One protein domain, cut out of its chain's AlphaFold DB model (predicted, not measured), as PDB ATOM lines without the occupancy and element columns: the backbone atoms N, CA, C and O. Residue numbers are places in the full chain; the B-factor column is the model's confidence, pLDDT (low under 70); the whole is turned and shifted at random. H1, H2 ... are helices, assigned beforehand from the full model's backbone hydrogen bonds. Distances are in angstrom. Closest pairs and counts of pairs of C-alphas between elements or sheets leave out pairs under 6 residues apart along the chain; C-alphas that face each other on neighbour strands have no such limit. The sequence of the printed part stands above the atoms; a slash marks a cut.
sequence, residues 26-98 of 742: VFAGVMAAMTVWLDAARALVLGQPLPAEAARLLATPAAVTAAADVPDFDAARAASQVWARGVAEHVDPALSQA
ATOM      1  N   VAL A  26      51.345  -2.939 176.004       86.88
ATOM      2  CA  VAL A  26      51.597  -2.711 174.572       86.88
ATOM      3  C   VAL A  26      51.029  -3.859 173.736       86.88
ATOM      4  O   VAL A  26      50.328  -3.614 172.758       86.88
ATOM      5  N   PHE A  27      51.250  -5.114 174.144       92.12
ATOM      6  CA  PHE A  27      50.660  -6.270 173.466       92.12
ATOM      7  C   PHE A  27      49.131  -6.219 173.467       92.12
ATOM      8  O   PHE A  27      48.520  -6.512 172.442       92.12
ATOM      9  N   ALA A  28      48.505  -5.823 174.579       93.06
ATOM     10  CA  ALA A  28      47.055  -5.660 174.643       93.06
ATOM     11  C   ALA A  28      46.557  -4.575 173.672       93.06
ATOM     12  O   ALA A  28      45.583  -4.816 172.960       93.06
ATOM     13  N   GLY A  29      47.251  -3.434 173.589       92.19
ATOM     14  CA  GLY A  29      46.940  -2.362 172.640       92.19
ATOM     15  C   GLY A  29      47.047  -2.806 171.180       92.19
ATOM     16  O   GLY A  29      46.125  -2.596 170.395       92.19
ATOM     17  N   VAL A  30      48.126  -3.515 170.825       92.19
ATOM     18  CA  VAL A  30      48.315  -4.072 169.472       92.19
ATOM     19  C   VAL A  30      47.218  -5.081 169.137       92.19
ATOM     20  O   VAL A  30      46.655  -5.043 168.045       92.19
ATOM     21  N   MET A  31      46.879  -5.969 170.076       95.19
ATOM     22  CA  MET A  31      45.804  -6.943 169.888       95.19
ATOM     23  C   MET A  31      44.443  -6.266 169.698       95.19
ATOM     24  O   MET A  31      43.668  -6.717 168.857       95.19
ATOM     25  N   ALA A  32      44.154  -5.187 170.431       93.56
ATOM     26  CA  ALA A  32      42.929  -4.409 170.263       93.56
ATOM     27  C   ALA A  32      42.867  -3.763 168.869       93.56
ATOM     28  O   ALA A  32      41.933  -4.041 168.116       93.56
ATOM     29  N   ALA A  33      43.904  -3.015 168.475       90.69
ATOM     30  CA  ALA A  33      43.992  -2.384 167.155       90.69
ATOM     31  C   ALA A  33      43.854  -3.402 166.008       90.69
ATOM     32  O   ALA A  33      43.100  -3.192 165.057       90.69
ATOM     33  N   MET A  34      44.534  -4.546 166.127       93.94
ATOM     34  CA  MET A  34      44.502  -5.617 165.128       93.94
ATOM     35  C   MET A  34      43.120  -6.268 165.038       93.94
ATOM     36  O   MET A  34      42.661  -6.595 163.946       93.94
ATOM     37  N   THR A  35      42.436  -6.444 166.172       94.50
ATOM     38  CA  THR A  35      41.084  -7.017 166.206       94.50
ATOM     39  C   THR A  35      40.102  -6.121 165.455       94.50
ATOM     40  O   THR A  35      39.391  -6.604 164.575       94.50
ATOM     41  N   VAL A  36      40.120  -4.812 165.727       92.38
ATOM     42  CA  VAL A  36      39.224  -3.847 165.066       92.38
ATOM     43  C   VAL A  36      39.504  -3.774 163.563       92.38
ATOM     44  O   VAL A  36      38.568  -3.753 162.761       92.38
ATOM     45  N   TRP A  37      40.778  -3.811 163.161       93.00
ATOM     46  CA  TRP A  37      41.169  -3.859 161.751       93.00
ATOM     47  C   TRP A  37      40.683  -5.128 161.039       93.00
ATOM     48  O   TRP A  37      40.069  -5.038 159.974       93.00
ATOM     49  N   LEU A  38      40.905  -6.310 161.629       93.31
ATOM     50  CA  LEU A  38      40.464  -7.588 161.061       93.31
ATOM     51  C   LEU A  38      38.937  -7.666 160.942       93.31
ATOM     52  O   LEU A  38      38.423  -8.215 159.965       93.31
ATOM     53  N   ASP A  39      38.211  -7.121 161.917       91.75
ATOM     54  CA  ASP A  39      36.751  -7.068 161.888       91.75
ATOM     55  C   ASP A  39      36.238  -6.103 160.810       91.75
ATOM     56  O   ASP A  39      35.290  -6.440 160.099       91.75
ATOM     57  N   ALA A  40      36.899  -4.955 160.624       89.69
ATOM     58  CA  ALA A  40      36.591  -4.016 159.549       89.69
ATOM     59  C   ALA A  40      36.853  -4.618 158.163       89.69
ATOM     60  O   ALA A  40      35.978  -4.577 157.303       89.69
ATOM     61  N   ALA A  41      38.022  -5.234 157.960       89.06
ATOM     62  CA  ALA A  41      38.375  -5.889 156.704       89.06
ATOM     63  C   ALA A  41      37.376  -6.999 156.358       89.06
ATOM     64  O   ALA A  41      36.889  -7.068 155.233       89.06
ATOM     65  N   ARG A  42      37.000  -7.830 157.339       91.69
ATOM     66  CA  ARG A  42      35.994  -8.881 157.146       91.69
ATOM     67  C   ARG A  42      34.628  -8.305 156.783       91.69
ATOM     68  O   ARG A  42      33.977  -8.839 155.891       91.69
ATOM     69  N   ALA A  43      34.196  -7.245 157.464       87.44
ATOM     70  CA  ALA A  43      32.915  -6.610 157.185       87.44
ATOM     71  C   ALA A  43      32.878  -6.012 155.771       87.44
ATOM     72  O   ALA A  43      31.924  -6.258 155.040       87.44
ATOM     73  N   LEU A  44      33.945  -5.326 155.354       85.19
ATOM     74  CA  LEU A  44      34.075  -4.747 154.015       85.19
ATOM     75  C   LEU A  44      34.078  -5.821 152.922       85.19
ATOM     76  O   LEU A  44      33.307  -5.716 151.974       85.19
ATOM     77  N   VAL A  45      34.859  -6.893 153.098       85.50
ATOM     78  CA  VAL A  45      34.923  -7.998 152.126       85.50
ATOM     79  C   VAL A  45      33.581  -8.697 151.959       85.50
ATOM     80  O   VAL A  45      33.222  -9.106 150.859       85.50
ATOM     81  N   LEU A  46      32.828  -8.857 153.047       86.62
ATOM     82  CA  LEU A  46      31.544  -9.559 153.037       86.62
ATOM     83  C   LEU A  46      30.346  -8.643 152.747       86.62
ATOM     84  O   LEU A  46      29.212  -9.117 152.823       86.62
ATOM     85  N   GLY A  47      30.560  -7.348 152.481       79.19
ATOM     86  CA  GLY A  47      29.470  -6.379 152.320       79.19
ATOM     87  C   GLY A  47      28.562  -6.283 153.557       79.19
ATOM     88  O   GLY A  47      27.346  -6.131 153.437       79.19
ATOM     89  N   GLN A  48      29.133  -6.451 154.752       83.06
ATOM     90  CA  GLN A  48      28.433  -6.402 156.036       83.06
ATOM     91  C   GLN A  48      28.566  -5.017 156.688       83.06
ATOM     92  O   GLN A  48      29.530  -4.298 156.427       83.06
ATOM     93  N   PRO A  49      27.638  -4.643 157.590       82.88
ATOM     94  CA  PRO A  49      27.771  -3.421 158.373       82.88
ATOM     95  C   PRO A  49      29.090  -3.393 159.150       82.88
ATOM     96  O   PRO A  49      29.450  -4.371 159.812       82.88
ATOM     97  N   LEU A  50      29.782  -2.253 159.106       82.38
ATOM     98  CA  LEU A  50      30.994  -2.048 159.889       82.38
ATOM     99  C   LEU A  50      30.680  -2.121 161.396       82.38
ATOM    100  O   LEU A  50      29.689  -1.537 161.848       82.38
ATOM    101  N   PRO A  51      31.541  -2.774 162.200       85.94
ATOM    102  CA  PRO A  51      31.486  -2.659 163.652       85.94
ATOM    103  C   PRO A  51      31.504  -1.189 164.088       85.94
ATOM    104  O   PRO A  51      32.191  -0.373 163.480       85.94
ATOM    105  N   ALA A  52      30.789  -0.846 165.163       85.12
ATOM    106  CA  ALA A  52      30.630   0.546 165.602       85.12
ATOM    107  C   ALA A  52      31.969   1.273 165.826       85.12
ATOM    108  O   ALA A  52      32.111   2.440 165.466       85.12
ATOM    109  N   GLU A  53      32.958   0.573 166.386       86.06
ATOM    110  CA  GLU A  53      34.300   1.115 166.597       86.06
ATOM    111  C   GLU A  53      35.036   1.356 165.272       86.06
ATOM    112  O   GLU A  53      35.547   2.448 165.051       86.06
ATOM    113  N   ALA A  54      34.999   0.397 164.342       85.19
ATOM    114  CA  ALA A  54      35.578   0.552 163.009       85.19
ATOM    115  C   ALA A  54      34.904   1.677 162.200       85.19
ATOM    116  O   ALA A  54      35.590   2.456 161.545       85.19
ATOM    117  N   ALA A  55      33.576   1.805 162.281       83.25
ATOM    118  CA  ALA A  55      32.825   2.878 161.629       83.25
ATOM    119  C   ALA A  55      33.203   4.261 162.187       83.25
ATOM    120  O   ALA A  55      33.398   5.204 161.419       83.25
ATOM    121  N   ARG A  56      33.371   4.374 163.515       86.19
ATOM    122  CA  ARG A  56      33.880   5.594 164.164       86.19
ATOM    123  C   ARG A  56      35.292   5.913 163.685       86.19
ATOM    124  O   ARG A  56      35.555   7.052 163.312       86.19
ATOM    125  N   LEU A  57      36.176   4.915 163.675       81.62
ATOM    126  CA  LEU A  57      37.549   5.085 163.212       81.62
ATOM    127  C   LEU A  57      37.615   5.458 161.731       81.62
ATOM    128  O   LEU A  57      38.518   6.189 161.373       81.62
ATOM    129  N   LEU A  58      36.672   5.056 160.876       75.75
ATOM    130  CA  LEU A  58      36.629   5.463 159.462       75.75
ATOM    131  C   LEU A  58      35.915   6.797 159.207       75.75
ATOM    132  O   LEU A  58      35.944   7.288 158.085       75.75
ATOM    133  N   ALA A  59      35.282   7.398 160.221       70.75
ATOM    134  CA  ALA A  59      34.392   8.555 160.063       70.75
ATOM    135  C   ALA A  59      33.268   8.341 159.019       70.75
ATOM    136  O   ALA A  59      32.694   9.292 158.492       70.75
ATOM    137  N   THR A  60      32.920   7.083 158.744       60.31
ATOM    138  CA  THR A  60      31.835   6.692 157.841       60.31
ATOM    139  C   THR A  60      30.571   6.396 158.648       60.31
ATOM    140  O   THR A  60      30.664   5.716 159.676       60.31
ATOM    141  N   PRO A  61      29.371   6.817 158.207       55.62
ATOM    142  CA  PRO A  61      28.132   6.356 158.822       55.62
ATOM    143  C   PRO A  61      28.089   4.823 158.804       55.62
ATOM    144  O   PRO A  61      28.340   4.219 157.766       55.62
ATOM    145  N   ALA A  62      27.692   4.183 159.910       53.34
ATOM    146  CA  ALA A  62      27.541   2.720 159.996       53.34
ATOM    147  C   ALA A  62      26.477   2.132 159.029       53.34
ATOM    148  O   ALA A  62      26.187   0.939 159.069       53.34
ATOM    149  N   ALA A  63      25.861   2.972 158.191       50.25
ATOM    150  CA  ALA A  63      24.681   2.685 157.392       50.25
ATOM    151  C   ALA A  63      24.866   3.081 155.913       50.25
ATOM    152  O   ALA A  63      24.175   3.969 155.426       50.25
ATOM    153  N   VAL A  64      25.784   2.415 155.206       44.78
ATOM    154  CA  VAL A  64      25.939   2.375 153.731       44.78
ATOM    155  C   VAL A  64      26.682   1.046 153.453       44.78
ATOM    156  O   VAL A  64      27.703   0.830 154.088       44.78
ATOM    157  N   THR A  65      26.281   0.050 152.655       45.88
ATOM    158  CA  THR A  65      25.197  -0.187 151.682       45.88
ATOM    159  C   THR A  65      25.019  -1.704 151.487       45.88
ATOM    160  O   THR A  65      25.921  -2.468 151.800       45.88
ATOM    161  N   ALA A  66      23.836  -2.078 150.979       48.75
ATOM    162  CA  ALA A  66      23.370  -3.361 150.430       48.75
ATOM    163  C   ALA A  66      24.313  -4.582 150.465       48.75
ATOM    164  O   ALA A  66      25.416  -4.542 149.932       48.75
ATOM    165  N   ALA A  67      23.784  -5.699 150.984       54.50
ATOM    166  CA  ALA A  67      24.389  -7.024 150.891       54.50
ATOM    167  C   ALA A  67      24.831  -7.308 149.446       54.50
ATOM    168  O   ALA A  67      23.993  -7.496 148.564       54.50
ATOM    169  N   ALA A  68      26.140  -7.296 149.207       55.59
ATOM    170  CA  ALA A  68      26.697  -7.778 147.958       55.59
ATOM    171  C   ALA A  68      26.546  -9.306 147.939       55.59
ATOM    172  O   ALA A  68      26.942  -9.984 148.886       55.59
ATOM    173  N   ASP A  69      25.980  -9.864 146.865       62.88
ATOM    174  CA  ASP A  69      25.823 -11.320 146.709       62.88
ATOM    175  C   ASP A  69      27.178 -12.046 146.526       62.88
ATOM    176  O   ASP A  69      27.233 -13.279 146.532       62.88
ATOM    177  N   VAL A  70      28.280 -11.298 146.372       70.06
ATOM    178  CA  VAL A  70      29.639 -11.802 146.134       70.06
ATOM    179  C   VAL A  70      30.646 -11.049 147.019       70.06
ATOM    180  O   VAL A  70      30.582  -9.822 147.066       70.06
ATOM    181  N   PRO A  71      31.583 -11.748 147.696       82.69
ATOM    182  CA  PRO A  71      32.662 -11.104 148.441       82.69
ATOM    183  C   PRO A  71      33.584 -10.253 147.554       82.69
ATOM    184  O   PRO A  71      34.034 -10.726 146.509       82.69
ATOM    185  N   ASP A  72      33.916  -9.046 148.011       80.06
ATOM    186  CA  ASP A  72      34.827  -8.105 147.349       80.06
ATOM    187  C   ASP A  72      36.148  -8.007 148.130       80.06
ATOM    188  O   ASP A  72      36.237  -7.359 149.171       80.06
ATOM    189  N   PHE A  73      37.198  -8.669 147.644       80.44
ATOM    190  CA  PHE A  73      38.503  -8.635 148.307       80.44
ATOM    191  C   PHE A  73      39.200  -7.270 148.204       80.44
ATOM    192  O   PHE A  73      39.994  -6.943 149.090       80.44
ATOM    193  N   ASP A  74      38.881  -6.456 147.195       74.44
ATOM    194  CA  ASP A  74      39.484  -5.134 147.012       74.44
ATOM    195  C   ASP A  74      38.937  -4.124 148.030       74.44
ATOM    196  O   ASP A  74      39.672  -3.241 148.490       74.44
ATOM    197  N   ALA A  75      37.700  -4.323 148.502       76.94
ATOM    198  CA  ALA A  75      37.104  -3.544 149.588       76.94
ATOM    199  C   ALA A  75      37.910  -3.608 150.903       76.94
ATOM    200  O   ALA A  75      37.853  -2.677 151.710       76.94
ATOM    201  N   ALA A  76      38.730  -4.650 151.115       78.94
ATOM    202  CA  ALA A  76      39.614  -4.748 152.282       78.94
ATOM    203  C   ALA A  76      40.628  -3.592 152.367       78.94
ATOM    204  O   ALA A  76      41.073  -3.248 153.466       78.94
ATOM    205  N   ARG A  77      40.975  -2.951 151.238       77.25
ATOM    206  CA  ARG A  77      41.904  -1.805 151.204       77.25
ATOM    207  C   ARG A  77      41.400  -0.627 152.035       77.25
ATOM    208  O   ARG A  77      42.210   0.053 152.669       77.25
ATOM    209  N   ALA A  78      40.084  -0.426 152.104       74.12
ATOM    210  CA  ALA A  78      39.477   0.630 152.911       74.12
ATOM    211  C   ALA A  78      39.677   0.414 154.426       74.12
ATOM    212  O   ALA A  78      39.650   1.375 155.190       74.12
ATOM    213  N   ALA A  79      39.968  -0.816 154.878       79.12
ATOM    214  CA  ALA A  79      40.273  -1.089 156.283       79.12
ATOM    215  C   ALA A  79      41.645  -0.546 156.721       79.12
ATOM    216  O   ALA A  79      41.890  -0.428 157.916       79.12
ATOM    217  N   SER A  80      42.553  -0.201 155.802       76.12
ATOM    218  CA  SER A  80      43.909   0.281 156.140       76.12
ATOM    219  C   SER A  80      43.913   1.485 157.098       76.12
ATOM    220  O   SER A  80      44.704   1.519 158.039       76.12
ATOM    221  N   GLN A  81      42.970   2.418 156.941       76.25
ATOM    222  CA  GLN A  81      42.819   3.573 157.834       76.25
ATOM    223  C   GLN A  81      42.356   3.188 159.252       76.25
ATOM    224  O   GLN A  81      42.714   3.862 160.218       76.25
ATOM    225  N   VAL A  82      41.613   2.081 159.402       84.25
ATOM    226  CA  VAL A  82      41.208   1.538 160.716       84.25
ATOM    227  C   VAL A  82      42.424   1.070 161.502       84.25
ATOM    228  O   VAL A  82      42.483   1.287 162.708       84.25
ATOM    229  N   TRP A  83      43.405   0.457 160.831       86.00
ATOM    230  CA  TRP A  83      44.643   0.032 161.480       86.00
ATOM    231  C   TRP A  83      45.437   1.228 162.005       86.00
ATOM    232  O   TRP A  83      45.744   1.268 163.192       86.00
ATOM    233  N   ALA A  84      45.709   2.224 161.155       77.06
ATOM    234  CA  ALA A  84      46.487   3.401 161.543       77.06
ATOM    235  C   ALA A  84      45.856   4.147 162.733       77.06
ATOM    236  O   ALA A  84      46.514   4.388 163.745       77.06
ATOM    237  N   ARG A  85      44.548   4.427 162.668       84.88
ATOM    238  CA  ARG A  85      43.832   5.096 163.768       84.88
ATOM    239  C   ARG A  85      43.682   4.197 165.001       84.88
ATOM    240  O   ARG A  85      43.707   4.690 166.124       84.88
ATOM    241  N   GLY A  86      43.579   2.881 164.811       86.50
ATOM    242  CA  GLY A  86      43.588   1.902 165.896       86.50
ATOM    243  C   GLY A  86      44.921   1.863 166.650       86.50
ATOM    244  O   GLY A  86      44.918   1.733 167.871       86.50
ATOM    245  N   VAL A  87      46.054   2.027 165.959       85.12
ATOM    246  CA  VAL A  87      47.378   2.176 166.590       85.12
ATOM    247  C   VAL A  87      47.418   3.440 167.450       85.12
ATOM    248  O   VAL A  87      47.751   3.348 168.632       85.12
ATOM    249  N   ALA A  88      46.989   4.581 166.905       81.25
ATOM    250  CA  ALA A  88      46.957   5.844 167.643       81.25
ATOM    251  C   ALA A  88      46.070   5.783 168.901       81.25
ATOM    252  O   ALA A  88      46.407   6.336 169.945       81.25
ATOM    253  N   GLU A  89      44.935   5.082 168.835       88.62
ATOM    254  CA  GLU A  89      44.002   5.000 169.960       88.62
ATOM    255  C   GLU A  89      44.398   3.956 171.015       88.62
ATOM    256  O   GLU A  89      44.211   4.190 172.210       88.62
ATOM    257  N   HIS A  90      44.953   2.810 170.602       90.75
ATOM    258  CA  HIS A  90      45.172   1.667 171.499       90.75
ATOM    259  C   HIS A  90      46.641   1.412 171.851       90.75
ATOM    260  O   HIS A  90      46.923   0.870 172.921       90.75
ATOM    261  N   VAL A  91      47.588   1.771 170.980       87.94
ATOM    262  CA  VAL A  91      49.022   1.459 171.142       87.94
ATOM    263  C   VAL A  91      49.794   2.655 171.694       87.94
ATOM    264  O   VAL A  91      50.535   2.501 172.670       87.94
ATOM    265  N   ASP A  92      49.593   3.848 171.137       81.12
ATOM    266  CA  ASP A  92      50.341   5.050 171.529       81.12
ATOM    267  C   ASP A  92      50.172   5.440 173.005       81.12
ATOM    268  O   ASP A  92      51.175   5.784 173.647       81.12
ATOM    269  N   PRO A  93      48.979   5.326 173.626       85.25
ATOM    270  CA  PRO A  93      48.836   5.579 175.057       85.25
ATOM    271  C   PRO A  93      49.640   4.594 175.911       85.25
ATOM    272  O   PRO A  93      50.235   4.987 176.917       85.25
ATOM    273  N   ALA A  94      49.705   3.321 175.504       85.25
ATOM    274  CA  ALA A  94      50.476   2.302 176.213       85.25
ATOM    275  C   ALA A  94      51.985   2.567 176.102       85.25
ATOM    276  O   ALA A  94      52.706   2.450 177.098       85.25
ATOM    277  N   LEU A  95      52.458   2.981 174.922       78.62
ATOM    278  CA  LEU A  95      53.844   3.404 174.711       78.62
ATOM    279  C   LEU A  95      54.181   4.656 175.527       78.62
ATOM    280  O   LEU A  95      55.193   4.672 176.226       78.62
ATOM    281  N   SER A  96      53.309   5.663 175.518       79.12
ATOM    282  CA  SER A  96      53.479   6.906 176.280       79.12
ATOM    283  C   SER A  96      53.508   6.653 177.787       79.12
ATOM    284  O   SER A  96      54.330   7.218 178.506       79.12
ATOM    285  N   GLN A  97      52.668   5.747 178.287       78.56
ATOM    286  CA  GLN A  97      52.687   5.352 179.692       78.56
ATOM    287  C   GLN A  97      53.969   4.589 180.065       78.56
ATOM    288  O   GLN A  97      54.497   4.762 181.167       78.56
ATOM    289  N   ALA A  98      54.459   3.728 179.171       74.50
ATOM    290  CA  ALA A  98      55.638   2.902 179.410       74.50
ATOM    291  C   ALA A  98      56.955   3.686 179.311       74.50
ATOM    292  O   ALA A  98      57.855   3.460 180.123       74.50
TER     293      ALA A  98
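This is residues 26 to 98 of the 742 residues of the protein "Phage_Mu_F domain-containing protein" of Nocardia sp. SYP-A9097 (UniProt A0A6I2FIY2). Two long helices, H1 and H3, lie side by side in a rod; short H2 crosses both, and H4 continues H3. The class is all helix, 73 printed residues with named helices H1 to H4 in order. The whole is only just compact, close to loose: radius of gyration of the C-alphas 13.1 A, spans 46 by 20 by 15 A.

Find C-alpha 26 at (51.597, -2.711, 174.572); from there H1, residues 26 to 45, runs 28.5 A. Then find H2, residues 52 to 58, H3, residues 74 to 90, 26.0 A, and H4, residues 92 to 98, ending at C-alpha 98, (55.638, 2.902, 179.410).

H1 touches H3 at a shallow tilt of 24 degrees, opposite ways; closest are the C-alphas of Ala 33 and Gly 86, 4.5 A. H2 touches H1, about perpendicular at 87 degrees, closest at C-alphas 40 and 54, 5.8 A. Every O i to N i+4 pair is within hydrogen-bond range in H1, H2 and H4; in H3, 8 of 13 are.

The printed part has no cut; residues 60 to 69, in the long link from H2 to H3, have pLDDT under 70.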